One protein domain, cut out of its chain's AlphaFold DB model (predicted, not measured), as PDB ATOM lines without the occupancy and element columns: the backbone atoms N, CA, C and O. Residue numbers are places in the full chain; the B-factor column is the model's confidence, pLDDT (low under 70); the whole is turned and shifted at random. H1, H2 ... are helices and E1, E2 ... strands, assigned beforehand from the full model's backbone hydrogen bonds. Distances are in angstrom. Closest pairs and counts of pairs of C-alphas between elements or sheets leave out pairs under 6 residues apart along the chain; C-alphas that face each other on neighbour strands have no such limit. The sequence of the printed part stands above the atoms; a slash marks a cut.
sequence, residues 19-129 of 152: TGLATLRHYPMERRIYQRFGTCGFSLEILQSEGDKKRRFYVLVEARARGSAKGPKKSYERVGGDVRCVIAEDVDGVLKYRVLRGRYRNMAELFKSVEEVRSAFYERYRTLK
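This is residues 19 to 129 of the 152 residues of an uncharacterized protein of Nitrososphaeria archaeon (UniProt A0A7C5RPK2). A long, twisted wall of five antiparallel strands has both helices on one of its faces, and its other face is bare of named helices. The long helix H2 crosses slantwise over the sheet, while the shorter H1 lies beside the strands near one end of E2; residues 66 to 80, a loop with no named element, lie at one end of the long axis. The printed part has 111 residues, with elements in the order E1, H1, E2, E3, E4, E5, H2, and the sheet runs E1, E2, E3, E4, E5. The class is mixed, helices and strands, in two layers, helices on one face of a sheet. The whole is elongated, 52 by 29 by 19 A, and only just compact, close to loose, with a radius of gyration of the C-alphas of 15.8 A.

E2, residues 39 to 50, E3, residues 53 to 65, E4, residues 81 to 91, and E5, residues 94 to 104, form a meander, each strand the antiparallel neighbour of the one before, and each successive pair is a hairpin. Within hydrogen-bond range are N 48 and O 55 at 2.8 A between E2 and E3, N 58 and O 88 at 2.8 A between E3 and E4, and N 89 and O 96 at 2.7 A between E4 and E5. E1, residues 19 to 23, is an edge strand antiparallel to E2, with N 22 and O 45 2.9 A apart; E5 is the other edge strand. H2, residues 107 to 128, is on the sheet at a height of 9.2 A, over E1, E2, E3 and E4, over E3 only just, with 3 of its C-alphas falling there. On the local plane it runs slantwise to the strands, at 42 degrees to E1; their closest C-alphas, of Leu 21 and Tyr 125, are 6.7 A apart. H1, residues 27 to 37, is on the same face at a height of 5.3 A, over none of the strands, but only just, with 2 of its C-alphas falling on E2. The closest C-alphas of H1 and E2, those of Tyr 34 and Cys 40, are 5.2 A apart. H1 and H2 are close but not clearly touching, their closest C-alphas, of Arg 31 and Phe 111, 7.6 A apart, at a shallow tilt of 24 degrees, opposite ways. In H2 every O i to N i+4 pair is within hydrogen-bond range, in H1 5 of 7.

E1 begins at C-alpha 19, (-60.393, 44.530, -20.666). E3 is 39.4 A long, E2 35.9 A, E4 33.0 A, E5 32.8 A and H2 31.2 A. H2 ends at C-alpha 128, (-59.806, 42.018, -14.071).

The C-alphas farthest apart, of Asp 52 and Lys 74, are 52.8 A apart. The printed part has no cut; the link from E3 to E4 is long, with 15 residues. The mean pLDDT of the printed part is 88.1, and residues 24 to 28 and 71 to 74 are under 70.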
ATOM      1  N   THR A  19     -59.296  45.353 -21.182       92.19
ATOM      2  CA  THR A  19     -60.393  44.530 -20.666       92.19
ATOM      3  C   THR A  19     -60.024  43.057 -20.554       92.19
ATOM      4  O   THR A  19     -60.670  42.341 -19.797       92.19
ATOM      5  N   GLY A  20     -58.952  42.623 -21.223       91.12
ATOM      6  CA  GLY A  20     -58.467  41.249 -21.156       91.12
ATOM      7  C   GLY A  20     -56.946  41.149 -21.207       91.12
ATOM      8  O   GLY A  20     -56.271  41.974 -21.826       91.12
ATOM      9  N   LEU A  21     -56.406  40.141 -20.532       90.81
ATOM     10  CA  LEU A  21     -54.984  39.831 -20.466       90.81
ATOM     11  C   LEU A  21     -54.777  38.325 -20.429       90.81
ATOM     12  O   LEU A  21     -55.404  37.632 -19.627       90.81
ATOM     13  N   ALA A  22     -53.824  37.846 -21.221       89.50
ATOM     14  CA  ALA A  22     -53.376  36.468 -21.170       89.50
ATOM     15  C   ALA A  22     -51.852  36.337 -21.321       89.50
ATOM     16  O   ALA A  22     -51.202  37.128 -22.010       89.50
ATOM     17  N   THR A  23     -51.267  35.336 -20.657       86.62
ATOM     18  CA  THR A  23     -49.860  34.935 -20.829       86.62
ATOM     19  C   THR A  23     -49.661  33.444 -20.569       86.62
ATOM     20  O   THR A  23     -50.203  32.886 -19.614       86.62
ATOM     21  N   LEU A  24     -48.821  32.816 -21.397       68.81
ATOM     22  CA  LEU A  24     -48.467  31.391 -21.324       68.81
ATOM     23  C   LEU A  24     -47.236  31.086 -20.467       68.81
ATOM     24  O   LEU A  24     -46.870  29.918 -20.339       68.81
ATOM     25  N   ARG A  25     -46.529  32.093 -19.933       64.25
ATOM     26  CA  ARG A  25     -45.218  31.849 -19.313       64.25
ATOM     27  C   ARG A  25     -45.130  32.193 -17.835       64.25
ATOM     28  O   ARG A  25     -45.516  33.264 -17.376       64.25
ATOM     29  N   HIS A  26     -44.506  31.264 -17.111       60.44
ATOM     30  CA  HIS A  26     -44.154  31.387 -15.706       60.44
ATOM     31  C   HIS A  26     -42.717  31.933 -15.558       60.44
ATOM     32  O   HIS A  26     -41.727  31.211 -15.716       60.44
ATOM     33  N   TYR A  27     -42.601  33.223 -15.224       63.78
ATOM     34  CA  TYR A  27     -41.350  33.996 -15.115       63.78
ATOM     35  C   TYR A  27     -40.181  33.331 -14.335       63.78
ATOM     36  O   TYR A  27     -39.029  33.461 -14.757       63.78
ATOM     37  N   PRO A  28     -40.397  32.567 -13.242       66.25
ATOM     38  CA  PRO A  28     -39.322  31.826 -12.570       66.25
ATOM     39  C   PRO A  28     -38.553  30.831 -13.456       66.25
ATOM     40  O   PRO A  28     -37.354  30.626 -13.251       66.25
ATOM     41  N   MET A  29     -39.206  30.223 -14.454       74.00
ATOM     42  CA  MET A  29     -38.536  29.301 -15.379       74.00
ATOM     43  C   MET A  29     -37.650  30.045 -16.377       74.00
ATOM     44  O   MET A  29     -36.563  29.569 -16.702       74.00
ATOM     45  N   GLU A  30     -38.054  31.239 -16.810       78.75
ATOM     46  CA  GLU A  30     -37.301  32.052 -17.771       78.75
ATOM     47  C   GLU A  30     -35.917  32.423 -17.246       78.75
ATOM     48  O   GLU A  30     -34.944  32.396 -18.000       78.75
ATOM     49  N   ARG A  31     -35.801  32.679 -15.936       85.19
ATOM     50  CA  ARG A  31     -34.513  32.934 -15.283       85.19
ATOM     51  C   ARG A  31     -33.552  31.755 -15.413       85.19
ATOM     52  O   ARG A  31     -32.392  31.954 -15.777       85.19
ATOM     53  N   ARG A  32     -34.039  30.535 -15.166       83.31
ATOM     54  CA  ARG A  32     -33.244  29.301 -15.283       83.31
ATOM     55  C   ARG A  32     -32.877  29.000 -16.736       83.31
ATOM     56  O   ARG A  32     -31.730  28.659 -17.019       83.31
ATOM     57  N   ILE A  33     -33.828  29.165 -17.658       83.69
ATOM     58  CA  ILE A  33     -33.601  28.989 -19.101       83.69
ATOM     59  C   ILE A  33     -32.530  29.980 -19.573       83.69
ATOM     60  O   ILE A  33     -31.555  29.578 -20.208       83.69
ATOM     61  N   TYR A  34     -32.638  31.253 -19.188       88.75
ATOM     62  CA  TYR A  34     -31.655  32.269 -19.550       88.75
ATOM     63  C   TYR A  34     -30.259  31.961 -18.994       88.75
ATOM     64  O   TYR A  34     -29.276  32.067 -19.723       88.75
ATOM     65  N   GLN A  35     -30.142  31.542 -17.729       86.31
ATOM     66  CA  GLN A  35     -28.843  31.180 -17.142       86.31
ATOM     67  C   GLN A  35     -28.147  30.056 -17.913       86.31
ATOM     68  O   GLN A  35     -26.928  30.102 -18.075       86.31
ATOM     69  N   ARG A  36     -28.915  29.076 -18.403       84.56
ATOM     70  CA  ARG A  36     -28.384  27.896 -19.093       84.56
ATOM     71  C   ARG A  36     -28.102  28.134 -20.576       84.56
ATOM     72  O   ARG A  36     -27.093  27.655 -21.082       84.56
ATOM     73  N   PHE A  37     -28.977  28.857 -21.270       87.69
ATOM     74  CA  PHE A  37     -28.946  28.971 -22.735       87.69
ATOM     75  C   PHE A  37     -28.614  30.382 -23.235       87.69
ATOM     76  O   PHE A  37     -28.347  30.587 -24.417       87.69
ATOM     77  N   GLY A  38     -28.625  31.378 -22.349       89.88
ATOM     78  CA  GLY A  38     -28.426  32.779 -22.711       89.88
ATOM     79  C   GLY A  38     -29.581  33.347 -23.533       89.88
ATOM     80  O   GLY A  38     -29.408  34.372 -24.185       89.88
ATOM     81  N   THR A  39     -30.739  32.687 -23.540       90.62
ATOM     82  CA  THR A  39     -31.939  33.111 -24.266       90.62
ATOM     83  C   THR A  39     -33.176  32.898 -23.415       90.62
ATOM     84  O   THR A  39     -33.307  31.858 -22.776       90.62
ATOM     85  N   CYS A  40     -34.098  33.850 -23.424       90.06
ATOM     86  CA  CYS A  40     -35.431  33.697 -22.844       90.06
ATOM     87  C   CYS A  40     -36.412  34.634 -23.546       90.06
ATOM     88  O   CYS A  40     -36.014  35.471 -24.354       90.06
ATOM     89  N   GLY A  41     -37.693  34.506 -23.233       89.62
ATOM     90  CA  GLY A  41     -38.726  35.351 -23.802       89.62
ATOM     91  C   GLY A  41     -40.089  35.000 -23.241       89.62
ATOM     92  O   GLY A  41     -40.233  33.938 -22.638       89.62
ATOM     93  N   PHE A  42     -41.056  35.880 -23.471       88.56
ATOM     94  CA  PHE A  42     -42.449  35.721 -23.071       88.56
ATOM     95  C   PHE A  42     -43.375  36.311 -24.132       88.56
ATOM     96  O   PHE A  42     -42.952  37.111 -24.972       88.56
ATOM     97  N   SER A  43     -44.641  35.910 -24.075       90.88
ATOM     98  CA  SER A  43     -45.696  36.431 -24.933       90.88
ATOM     99  C   SER A  43     -46.885  36.888 -24.101       90.88
ATOM    100  O   SER A  43     -47.221  36.240 -23.112       90.88
ATOM    101  N   LEU A  44     -47.508  37.991 -24.503       91.56
ATOM    102  CA  LEU A  44     -48.736  38.507 -23.909       91.56
ATOM    103  C   LEU A  44     -49.790  38.690 -24.994       91.56
ATOM    104  O   LEU A  44     -49.470  39.129 -26.100       91.56
ATOM    105  N   GLU A  45     -51.034  38.434 -24.631       93.00
ATOM    106  CA  GLU A  45     -52.216  38.853 -25.372       93.00
ATOM    107  C   GLU A  45     -52.963  39.869 -24.511       93.00
ATOM    108  O   GLU A  45     -53.140  39.675 -23.307       93.00
ATOM    109  N   ILE A  46     -53.322  41.000 -25.112       94.38
ATOM    110  CA  ILE A  46     -53.939  42.134 -24.427       94.38
ATOM    111  C   ILE A  46     -55.154  42.556 -25.241       94.38
ATOM    112  O   ILE A  46     -55.017  42.971 -26.391       94.38
ATOM    113  N   LEU A  47     -56.335  42.489 -24.638       93.69
ATOM    114  CA  LEU A  47     -57.572  42.980 -25.229       93.69
ATOM    115  C   LEU A  47     -57.853  44.385 -24.699       93.69
ATOM    116  O   LEU A  47     -57.828  44.608 -23.487       93.69
ATOM    117  N   GLN A  48     -58.120  45.333 -25.594       94.50
ATOM    118  CA  GLN A  48     -58.556  46.680 -25.245       94.50
ATOM    119  C   GLN A  48     -59.906  47.003 -25.883       94.50
ATOM    120  O   GLN A  48     -60.141  46.691 -27.049       94.50
ATOM    121  N   SER A  49     -60.763  47.687 -25.131       89.44
ATOM    122  CA  SER A  49     -62.063  48.170 -25.601       89.44
ATOM    123  C   SER A  49     -62.037  49.688 -25.796       89.44
ATOM    124  O   SER A  49     -61.649  50.442 -24.900       89.44
ATOM    125  N   GLU A  50     -62.447  50.151 -26.975       83.81
ATOM    126  CA  GLU A  50     -62.608  51.569 -27.309       83.81
ATOM    127  C   GLU A  50     -63.972  51.782 -27.977       83.81
ATOM    128  O   GLU A  50     -64.117  51.622 -29.189       83.81
ATOM    129  N   GLY A  51     -64.983  52.112 -27.166       80.62
ATOM    130  CA  GLY A  51     -66.380  52.096 -27.609       80.62
ATOM    131  C   GLY A  51     -66.781  50.684 -28.038       80.62
ATOM    132  O   GLY A  51     -66.489  49.725 -27.326       80.62
ATOM    133  N   ASP A  52     -67.362  50.561 -29.228       79.31
ATOM    134  CA  ASP A  52     -67.775  49.274 -29.803       79.31
ATOM    135  C   ASP A  52     -66.619  48.491 -30.449       79.31
ATOM    136  O   ASP A  52     -66.804  47.365 -30.910       79.31
ATOM    137  N   LYS A  53     -65.406  49.063 -30.496       82.19
ATOM    138  CA  LYS A  53     -64.247  48.412 -31.116       82.19
ATOM    139  C   LYS A  53     -63.430  47.633 -30.097       82.19
ATOM    140  O   LYS A  53     -62.984  48.177 -29.081       82.19
ATOM    141  N   LYS A  54     -63.154  46.370 -30.427       86.06
ATOM    142  CA  LYS A  54     -62.148  45.549 -29.753       86.06
ATOM    143  C   LYS A  54     -60.826  45.679 -30.509       86.06
ATOM    144  O   LYS A  54     -60.755  45.410 -31.702       86.06
ATOM    145  N   ARG A  55     -59.770  46.083 -29.808       92.69
ATOM    146  CA  ARG A  55     -58.392  46.014 -30.303       92.69
ATOM    147  C   ARG A  55     -57.677  44.898 -29.577       92.69
ATOM    148  O   ARG A  55     -57.758  44.813 -28.350       92.69
ATOM    149  N   ARG A  56     -56.939  44.078 -30.311       93.62
ATOM    150  CA  ARG A  56     -56.149  43.001 -29.723       93.62
ATOM    151  C   ARG A  56     -54.677  43.251 -29.980       93.62
ATOM    152  O   ARG A  56     -54.269  43.518 -31.104       93.62
ATOM    153  N   PHE A  57     -53.875  43.186 -28.928       95.12
ATOM    154  CA  PHE A  57     -52.434  43.337 -29.021       95.12
ATOM    155  C   PHE A  57     -51.749  42.027 -28.667       95.12
ATOM    156  O   PHE A  57     -52.006  41.447 -27.615       95.12
ATOM    157  N   TYR A  58     -50.809  41.625 -29.512       94.00
ATOM    158  CA  TYR A  58     -49.907  40.512 -29.260       94.00
ATOM    159  C   TYR A  58     -48.510  41.064 -29.034       94.00
ATOM    160  O   TYR A  58     -47.947  41.755 -29.886       94.00
ATOM    161  N   VAL A  59     -47.939  40.762 -27.876       94.62
ATOM    162  CA  VAL A  59     -46.583  41.173 -27.518       94.62
ATOM    163  C   VAL A  59     -45.714  39.930 -27.464       94.62
ATOM    164  O   VAL A  59     -45.999  39.025 -26.692       94.62
ATOM    165  N   LEU A  60     -44.633  39.898 -28.239       93.75
ATOM    166  CA  LEU A  60     -43.611  38.855 -28.179       93.75
ATOM    167  C   LEU A  60     -42.269  39.485 -27.824       93.75
ATOM    168  O   LEU A  60     -41.752  40.316 -28.572       93.75
ATOM    169  N   VAL A  61     -41.691  39.076 -26.698       92.81
ATOM    170  CA  VAL A  61     -40.393  39.564 -26.228       92.81
ATOM    171  C   VAL A  61     -39.383  38.431 -26.227       92.81
ATOM    172  O   VAL A  61     -39.629  37.372 -25.663       92.81
ATOM    173  N   GLU A  62     -38.211  38.689 -26.799       93.75
ATOM    174  CA  GLU A  62     -37.074  37.776 -26.830       93.75
ATOM    175  C   GLU A  62     -35.824  38.502 -26.333       93.75
ATOM    176  O   GLU A  62     -35.488  39.588 -26.809       93.75
ATOM    177  N   ALA A  63     -35.102  37.896 -25.398       93.69
ATOM    178  CA  ALA A  63     -33.823  38.374 -24.899       93.69
ATOM    179  C   ALA A  63     -32.727  37.360 -25.223       93.69
ATOM    180  O   ALA A  63     -32.893  36.159 -25.013       93.69
ATOM    181  N   ARG A  64     -31.579  37.852 -25.701       94.06
ATOM    182  CA  ARG A  64     -30.439  37.020 -26.099       94.06
ATOM    183  C   ARG A  64     -29.117  37.602 -25.616       94.06
ATOM    184  O   ARG A  64     -28.769  38.730 -25.958       94.06
ATOM    185  N   ALA A  65     -28.367  36.823 -24.847       94.06
ATOM    186  CA  ALA A  65     -27.047  37.171 -24.343       94.06
ATOM    187  C   ALA A  65     -26.033  37.213 -25.491       94.06
ATOM    188  O   ALA A  65     -26.066  36.372 -26.400       94.06
ATOM    189  N   ARG A  66     -25.070  38.138 -25.436       90.44
ATOM    190  CA  ARG A  66     -23.992  38.194 -26.434       90.44
ATOM    191  C   ARG A  66     -23.158  36.917 -26.397       90.44
ATOM    192  O   ARG A  66     -22.677  36.482 -25.350       90.44
ATOM    193  N   GLY A  67     -22.954  36.326 -27.570       82.62
ATOM    194  CA  GLY A  67     -22.187  35.090 -27.708       82.62
ATOM    195  C   GLY A  67     -22.916  33.828 -27.237       82.62
ATOM    196  O   GLY A  67     -22.287  32.778 -27.225       82.62
ATOM    197  N   SER A  68     -24.214  33.894 -26.908       82.44
ATOM    198  CA  SER A  68     -25.063  32.700 -26.709       82.44
ATOM    199  C   SER A  68     -25.103  31.794 -27.947       82.44
ATOM    200  O   SER A  68     -25.210  30.584 -27.828       82.44
ATOM    201  N   ALA A  69     -24.940  32.369 -29.143       74.50
ATOM    202  CA  ALA A  69     -24.868  31.637 -30.410       74.50
ATOM    203  C   ALA A  69     -23.627  30.739 -30.561       74.50
ATOM    204  O   ALA A  69     -23.607  29.886 -31.435       74.50
ATOM    205  N   LYS A  70     -22.569  30.974 -29.770       73.62
ATOM    206  CA  LYS A  70     -21.245  30.359 -29.966       73.62
ATOM    207  C   LYS A  70     -21.036  29.081 -29.140       73.62
ATOM    208  O   LYS A  70     -19.910  28.611 -29.042       73.62
ATOM    209  N   GLY A  71     -22.096  28.551 -28.532       63.66
ATOM    210  CA  GLY A  71     -22.058  27.360 -27.686       63.66
ATOM    211  C   GLY A  71     -22.345  27.646 -26.205       63.66
ATOM    212  O   GLY A  71     -22.408  28.811 -25.787       63.66
ATOM    213  N   PRO A  72     -22.552  26.585 -25.408       62.22
ATOM    214  CA  PRO A  72     -22.923  26.691 -24.003       62.22
ATOM    215  C   PRO A  72     -21.795  27.322 -23.178       62.22
ATOM    216  O   PRO A  72     -20.643  26.892 -23.228       62.22
ATOM    217  N   LYS A  73     -22.128  28.347 -22.390       68.44
ATOM    218  CA  LYS A  73     -21.235  28.919 -21.370       68.44
ATOM    219  C   LYS A  73     -21.619  28.410 -19.985       68.44
ATOM    220  O   LYS A  73     -22.772  28.072 -19.746       68.44
ATOM    221  N   LYS A  74     -20.666  28.450 -19.043       67.75
ATOM    222  CA  LYS A  74     -20.932  28.151 -17.621       67.75
ATOM    223  C   LYS A  74     -22.015  29.060 -17.017       67.75
ATOM    224  O   LYS A  74     -22.732  28.622 -16.130       67.75
ATOM    225  N   SER A  75     -22.107  30.317 -17.464       78.44
ATOM    226  CA  SER A  75     -23.135  31.274 -17.031       78.44
ATOM    227  C   SER A  75     -23.201  32.486 -17.970       78.44
ATOM    228  O   SER A  75     -22.191  32.885 -18.558       78.44
ATOM    229  N   TYR A  76     -24.384  33.100 -18.069       86.25
ATOM    230  CA  TYR A  76     -24.624  34.373 -18.763       86.25
ATOM    231  C   TYR A  76     -24.943  35.536 -17.804       86.25
ATOM    232  O   TYR A  76     -25.324  36.616 -18.251       86.25
ATOM    233  N   GLU A  77     -24.765  35.359 -16.492       85.69
ATOM    234  CA  GLU A  77     -25.186  36.335 -15.471       85.69
ATOM    235  C   GLU A  77     -24.577  37.729 -15.648       85.69
ATOM    236  O   GLU A  77     -25.268  38.746 -15.566       85.69
ATOM    237  N   ARG A  78     -23.275  37.784 -15.929       89.12
ATOM    238  CA  ARG A  78     -22.533  39.042 -16.110       89.12
ATOM    239  C   ARG A  78     -22.534  39.538 -17.557       89.12
ATOM    240  O   ARG A  78     -21.938  40.568 -17.849       89.12
ATOM    241  N   VAL A  79     -23.164  38.798 -18.467       90.00
ATOM    242  CA  VAL A  79     -23.115  39.065 -19.904       90.00
ATOM    243  C   VAL A  79     -24.335  39.886 -20.306       90.00
ATOM    244  O   VAL A  79     -25.474  39.514 -20.033       90.00
ATOM    245  N   GLY A  80     -24.086  41.018 -20.959       92.62
ATOM    246  CA  GLY A  80     -25.131  41.811 -21.594       92.62
ATOM    247  C   GLY A  80     -25.641  41.176 -22.885       92.62
ATOM    248  O   GLY A  80     -25.097  40.194 -23.390       92.62
ATOM    249  N   GLY A  81     -26.663  41.776 -23.469       94.88
ATOM    250  CA  GLY A  81     -27.329  41.209 -24.631       94.88
ATOM    251  C   GLY A  81     -28.288  42.171 -25.290       94.88
ATOM    252  O   GLY A  81     -28.316  43.365 -24.973       94.88
ATOM    253  N   ASP A  82     -29.052  41.623 -26.216       96.00
ATOM    254  CA  ASP A  82     -30.041  42.335 -27.003       96.00
ATOM    255  C   ASP A  82     -31.440  41.824 -26.635       96.00
ATOM    256  O   ASP A  82     -31.623  40.658 -26.277       96.00
ATOM    257  N   VAL A  83     -32.424  42.718 -26.696       95.56
ATOM    258  CA  VAL A  83     -33.849  42.408 -26.541       95.56
ATOM    259  C   VAL A  83     -34.564  42.842 -27.802       95.56
ATOM    260  O   VAL A  83     -34.364  43.962 -28.282       95.56
ATOM    261  N   ARG A  84     -35.420  41.971 -28.315       96.12
ATOM    262  CA  ARG A  84     -36.362  42.254 -29.389       96.12
ATOM    263  C   ARG A  84     -37.767  42.154 -28.816       96.12
ATOM    264  O   ARG A  84     -38.077  41.200 -28.119       96.12
ATOM    265  N   CYS A  85     -38.602  43.137 -29.109       96.19
ATOM    266  CA  CYS A  85     -40.018  43.120 -28.778       96.19
ATOM    267  C   CYS A  85     -40.812  43.374 -30.057       96.19
ATOM    268  O   CYS A  85     -40.575  44.368 -30.745       96.19
ATOM    269  N   VAL A  86     -41.708  42.460 -30.397       96.81
ATOM    270  CA  VAL A  86     -42.693  42.631 -31.460       96.81
ATOM    271  C   VAL A  86     -44.017  42.952 -30.789       96.81
ATOM    272  O   VAL A  86     -44.437  42.231 -29.893       96.81
ATOM    273  N   ILE A  87     -44.647  44.040 -31.215       96.62
ATOM    274  CA  ILE A  87     -46.006  44.394 -30.813       96.62
ATOM    275  C   ILE A  87     -46.833  44.374 -32.086       96.62
ATOM    276  O   ILE A  87     -46.594  45.201 -32.972       96.62
ATOM    277  N   ALA A  88     -47.753  43.424 -32.179       96.06
ATOM    278  CA  ALA A  88     -48.757  43.369 -33.224       96.06
ATOM    279  C   ALA A  88     -50.092  43.873 -32.669       96.06
ATOM    280  O   ALA A  88     -50.429  43.582 -31.527       96.06
ATOM    281  N   GLU A  89     -50.808  44.655 -33.459       95.62
ATOM    282  CA  GLU A  89     -52.147  45.166 -33.200       95.62
ATOM    283  C   GLU A  89     -53.063  44.597 -34.283       95.62
ATOM    284  O   GLU A  89     -52.787  44.756 -35.474       95.62
ATOM    285  N   ASP A  90     -54.121  43.928 -33.856       92.44
ATOM    286  CA  ASP A  90     -55.221  43.463 -34.684       92.44
ATOM    287  C   ASP A  90     -56.444  44.336 -34.391       92.44
ATOM    288  O   ASP A  90     -56.889  44.459 -33.240       92.44
ATOM    289  N   VAL A  91     -56.937  44.986 -35.441       89.19
ATOM    290  CA  VAL A  91     -58.184  45.748 -35.433       89.19
ATOM    291  C   VAL A  91     -59.032  45.216 -36.575       89.19
ATOM    292  O   VAL A  91     -58.664  45.379 -37.738       89.19
ATOM    293  N   ASP A  92     -60.156  44.588 -36.234       84.56
ATOM    294  CA  ASP A  92     -61.129  44.055 -37.191       84.56
ATOM    295  C   ASP A  92     -60.498  43.119 -38.255       84.56
ATOM    296  O   ASP A  92     -60.857  43.158 -39.431       84.56
ATOM    297  N   GLY A  93     -59.518  42.293 -37.858       83.38
ATOM    298  CA  GLY A  93     -58.828  41.328 -38.724       83.38
ATOM    299  C   GLY A  93     -57.635  41.903 -39.495       83.38
ATOM    300  O   GLY A  93     -56.969  41.183 -40.244       83.38
ATOM    301  N   VAL A  94     -57.332  43.195 -39.329       89.19
ATOM    302  CA  VAL A  94     -56.173  43.841 -39.952       89.19
ATOM    303  C   VAL A  94     -55.009  43.875 -38.969       89.19
ATOM    304  O   VAL A  94     -54.949  44.722 -38.077       89.19
ATOM    305  N   LEU A  95     -54.033  42.993 -39.190       92.88
ATOM    306  CA  LEU A  95     -52.833  42.901 -38.366       92.88
ATOM    307  C   LEU A  95     -51.752  43.894 -38.821       92.88
ATOM    308  O   LEU A  95     -51.228  43.816 -39.935       92.88
ATOM    309  N   LYS A  96     -51.349  44.800 -37.931       95.44
ATOM    310  CA  LYS A  96     -50.175  45.672 -38.093       95.44
ATOM    311  C   LYS A  96     -49.175  45.373 -36.994       95.44
ATOM    312  O   LYS A  96     -49.565  45.112 -35.867       95.44
ATOM    313  N   TYR A  97     -47.877  45.451 -37.274       96.44
ATOM    314  CA  TYR A  97     -46.872  45.230 -36.236       96.44
ATOM    315  C   TYR A  97     -45.740  46.244 -36.278       96.44
ATOM    316  O   TYR A  97     -45.411  46.832 -37.309       96.44
ATOM    317  N   ARG A  98     -45.099  46.412 -35.123       96.94
ATOM    318  CA  ARG A  98     -43.864  47.177 -34.963       96.94
ATOM    319  C   ARG A  98     -42.858  46.389 -34.145       96.94
ATOM    320  O   ARG A  98     -43.217  45.601 -33.271       96.94
ATOM    321  N   VAL A  99     -41.577  46.624 -34.421       97.31
ATOM    322  CA  VAL A  99     -40.468  45.961 -33.730       97.31
ATOM    323  C   VAL A  99     -39.658  46.991 -32.962       97.31
ATOM    324  O   VAL A  99     -39.111  47.929 -33.537       97.31
ATOM    325  N   LEU A 100     -39.534  46.780 -31.659       96.94
ATOM    326  CA  LEU A 100     -38.654  47.528 -30.780       96.94
ATOM    327  C   LEU A 100     -37.410  46.690 -30.488       96.94
ATOM    328  O   LEU A 100     -37.482  45.477 -30.284       96.94
ATOM    329  N   ARG A 101     -36.248  47.341 -30.465       96.56
ATOM    330  CA  ARG A 101     -34.971  46.706 -30.131       96.56
ATOM    331  C   ARG A 101     -34.304  47.453 -28.989       96.56
ATOM    332  O   ARG A 101     -34.369  48.679 -28.909       96.56
ATOM    333  N   GLY A 102     -33.658  46.707 -28.108       95.75
ATOM    334  CA  GLY A 102     -32.963  47.239 -26.951       95.75
ATOM    335  C   GLY A 102     -31.748  46.404 -26.582       95.75
ATOM    336  O   GLY A 102     -31.494  45.353 -27.159       95.75
ATOM    337  N   ARG A 103     -30.994  46.897 -25.603       95.94
ATOM    338  CA  ARG A 103     -29.812  46.240 -25.047       95.94
ATOM    339  C   ARG A 103     -29.835  46.343 -23.534       95.94
ATOM    340  O   ARG A 103     -30.198  47.404 -23.024       95.94
ATOM    341  N   TYR A 104     -29.376  45.291 -22.866       95.12
ATOM    342  CA  TYR A 104     -29.118  45.245 -21.424       95.12
ATOM    343  C   TYR A 104     -27.638  44.954 -21.158       95.12
ATOM    344  O   TYR A 104     -26.944  44.364 -21.994       95.12
ATOM    345  N   ARG A 105     -27.139  45.375 -19.991       94.38
ATOM    346  CA  ARG A 105     -25.723  45.235 -19.618       94.38
ATOM    347  C   ARG A 105     -25.408  43.911 -18.935       94.38
ATOM    348  O   ARG A 105     -24.287  43.435 -19.063       94.38
ATOM    349  N   ASN A 106     -26.368  43.331 -18.221       93.69
ATOM    350  CA  ASN A 106     -26.224  42.063 -17.509       93.69
ATOM    351  C   ASN A 106     -27.598  41.458 -17.180       93.69
ATOM    352  O   ASN A 106     -28.639  42.081 -17.406       93.69
ATOM    353  N   MET A 107     -27.593  40.247 -16.624       91.44
ATOM    354  CA  MET A 107     -28.807  39.526 -16.255       91.44
ATOM    355  C   MET A 107     -29.641  40.266 -15.201       91.44
ATOM    356  O   MET A 107     -30.862  40.284 -15.307       91.44
ATOM    357  N   ALA A 108     -29.018  40.911 -14.214       92.31
ATOM    358  CA  ALA A 108     -29.754  41.647 -13.186       92.31
ATOM    359  C   ALA A 108     -30.571  42.805 -13.785       92.31
ATOM    360  O   ALA A 108     -31.732  42.988 -13.432       92.31
ATOM    361  N   GLU A 109     -30.001  43.549 -14.739       94.69
ATOM    362  CA  GLU A 109     -30.730  44.588 -15.474       94.69
ATOM    363  C   GLU A 109     -31.885  44.002 -16.291       94.69
ATOM    364  O   GLU A 109     -32.988  44.544 -16.248       94.69
ATOM    365  N   LEU A 110     -31.650  42.894 -17.006       93.44
ATOM    366  CA  LEU A 110     -32.689  42.224 -17.789       93.44
ATOM    367  C   LEU A 110     -33.868  41.811 -16.901       93.44
ATOM    368  O   LEU A 110     -35.006  42.177 -17.182       93.44
ATOM    369  N   PHE A 111     -33.598  41.088 -15.814       91.56
ATOM    370  CA  PHE A 111     -34.654  40.563 -14.950       91.56
ATOM    371  C   PHE A 111     -35.324  41.638 -14.098       91.56
ATOM    372  O   PHE A 111     -36.493  41.481 -13.770       91.56
ATOM    373  N   LYS A 112     -34.661  42.771 -13.829       92.94
ATOM    374  CA  LYS A 112     -35.337  43.953 -13.279       92.94
ATOM    375  C   LYS A 112     -36.402  44.492 -14.244       92.94
ATOM    376  O   LYS A 112     -37.502  44.803 -13.812       92.94
ATOM    377  N   SER A 113     -36.097  44.574 -15.542       93.38
ATOM    378  CA  SER A 113     -37.074  44.987 -16.563       93.38
ATOM    379  C   SER A 113     -38.209  43.977 -16.749       93.38
ATOM    380  O   SER A 113     -39.350  44.374 -16.958       93.38
ATOM    381  N   VAL A 114     -37.907  42.680 -16.665       90.44
ATOM    382  CA  VAL A 114     -38.920  41.613 -16.700       90.44
ATOM    383  C   VAL A 114     -39.863  41.723 -15.499       90.44
ATOM    384  O   VAL A 114     -41.075  41.647 -15.667       90.44
ATOM    385  N   GLU A 115     -39.321  41.961 -14.306       89.94
ATOM    386  CA  GLU A 115     -40.099  42.103 -13.073       89.94
ATOM    387  C   GLU A 115     -41.046  43.311 -13.090       89.94
ATOM    388  O   GLU A 115     -42.149  43.240 -12.553       89.94
ATOM    389  N   GLU A 116     -40.647  44.399 -13.747       93.06
ATOM    390  CA  GLU A 116     -41.488  45.586 -13.941       93.06
ATOM    391  C   GLU A 116     -42.713  45.269 -14.816       93.06
ATOM    392  O   GLU A 116     -43.846  45.559 -14.432       93.06
ATOM    393  N   VAL A 117     -42.508  44.584 -15.948       92.31
ATOM    394  CA  VAL A 117     -43.610  44.118 -16.811       92.31
ATOM    395  C   VAL A 117     -44.491  43.107 -16.075       92.31
ATOM    396  O   VAL A 117     -45.717  43.176 -16.156       92.31
ATOM    397  N   ARG A 118     -43.873  42.188 -15.326       88.50
ATOM    398  CA  ARG A 118     -44.572  41.173 -14.536       88.50
ATOM    399  C   ARG A 118     -45.472  41.806 -13.480       88.50
ATOM    400  O   ARG A 118     -46.630  41.415 -13.366       88.50
ATOM    401  N   SER A 119     -44.956  42.768 -12.721       90.12
ATOM    402  CA  SER A 119     -45.725  43.479 -11.696       90.12
ATOM    403  C   SER A 119     -46.934  44.181 -12.311       90.12
ATOM    404  O   SER A 119     -48.052  43.934 -11.867       90.12
ATOM    405  N   ALA A 120     -46.739  44.922 -13.410       92.50
ATOM    406  CA  ALA A 120     -47.833  45.573 -14.130       92.50
ATOM    407  C   ALA A 120     -48.892  44.570 -14.627       92.50
ATOM    408  O   ALA A 120     -50.094  44.822 -14.512       92.50
ATOM    409  N   PHE A 121     -48.458  43.414 -15.149       90.75
ATOM    410  CA  PHE A 121     -49.363  42.345 -15.573       90.75
ATOM    411  C   PHE A 121     -50.221  41.851 -14.409       90.75
ATOM    412  O   PHE A 121     -51.441  41.835 -14.529       90.75
ATOM    413  N   TYR A 122     -49.614  41.480 -13.277       87.56
ATOM    414  CA  TYR A 122     -50.361  40.948 -12.134       87.56
ATOM    415  C   TYR A 122     -51.236  41.997 -11.449       87.56
ATOM    416  O   TYR A 122     -52.312  41.659 -10.961       87.56
ATOM    417  N   GLU A 123     -50.816  43.261 -11.416       90.56
ATOM    418  CA  GLU A 123     -51.660  44.364 -10.955       90.56
ATOM    419  C   GLU A 123     -52.932  44.458 -11.800       90.56
ATOM    420  O   GLU A 123     -54.030  44.368 -11.250       90.56
ATOM    421  N   ARG A 124     -52.811  44.535 -13.133       91.56
ATOM    422  CA  ARG A 124     -53.990  44.600 -14.007       91.56
ATOM    423  C   ARG A 124     -54.805  43.308 -13.966       91.56
ATOM    424  O   ARG A 124     -56.027  43.373 -13.859       91.56
ATOM    425  N   TYR A 125     -54.155  42.150 -13.980       88.38
ATOM    426  CA  TYR A 125     -54.814  40.848 -13.890       88.38
ATOM    427  C   TYR A 125     -55.709  40.755 -12.647       88.38
ATOM    428  O   TYR A 125     -56.876  40.401 -12.770       88.38
ATOM    429  N   ARG A 126     -55.223  41.166 -11.464       86.50
ATOM    430  CA  ARG A 126     -56.031  41.165 -10.228       86.50
ATOM    431  C   ARG A 126     -57.223  42.116 -10.287       86.50
ATOM    432  O   ARG A 126     -58.243  41.821  -9.676       86.50
ATOM    433  N   THR A 127     -57.116  43.232 -11.014       88.06
ATOM    434  CA  THR A 127     -58.272  44.123 -11.231       88.06
ATOM    435  C   THR A 127     -59.325  43.504 -12.149       88.06
ATOM    436  O   THR A 127     -60.507  43.763 -11.962       88.06
ATOM    437  N   LEU A 128     -58.909  42.682 -13.119       86.38
ATOM    438  CA  LEU A 128     -59.806  42.018 -14.071       86.38
ATOM    439  C   LEU A 128     -60.386  40.703 -13.528       86.38
ATOM    440  O   LEU A 128     -61.472  40.303 -13.935       86.38
ATOM    441  N   LYS A 129     -59.676  40.033 -12.614       82.75
ATOM    442  CA  LYS A 129     -60.068  38.751 -12.009       82.75
ATOM    443  C   LYS A 129     -59.836  38.777 -10.485       82.75
ATOM    444  O   LYS A 129     -58.877  38.175  -9.990       82.75
TER     445      LYS A 129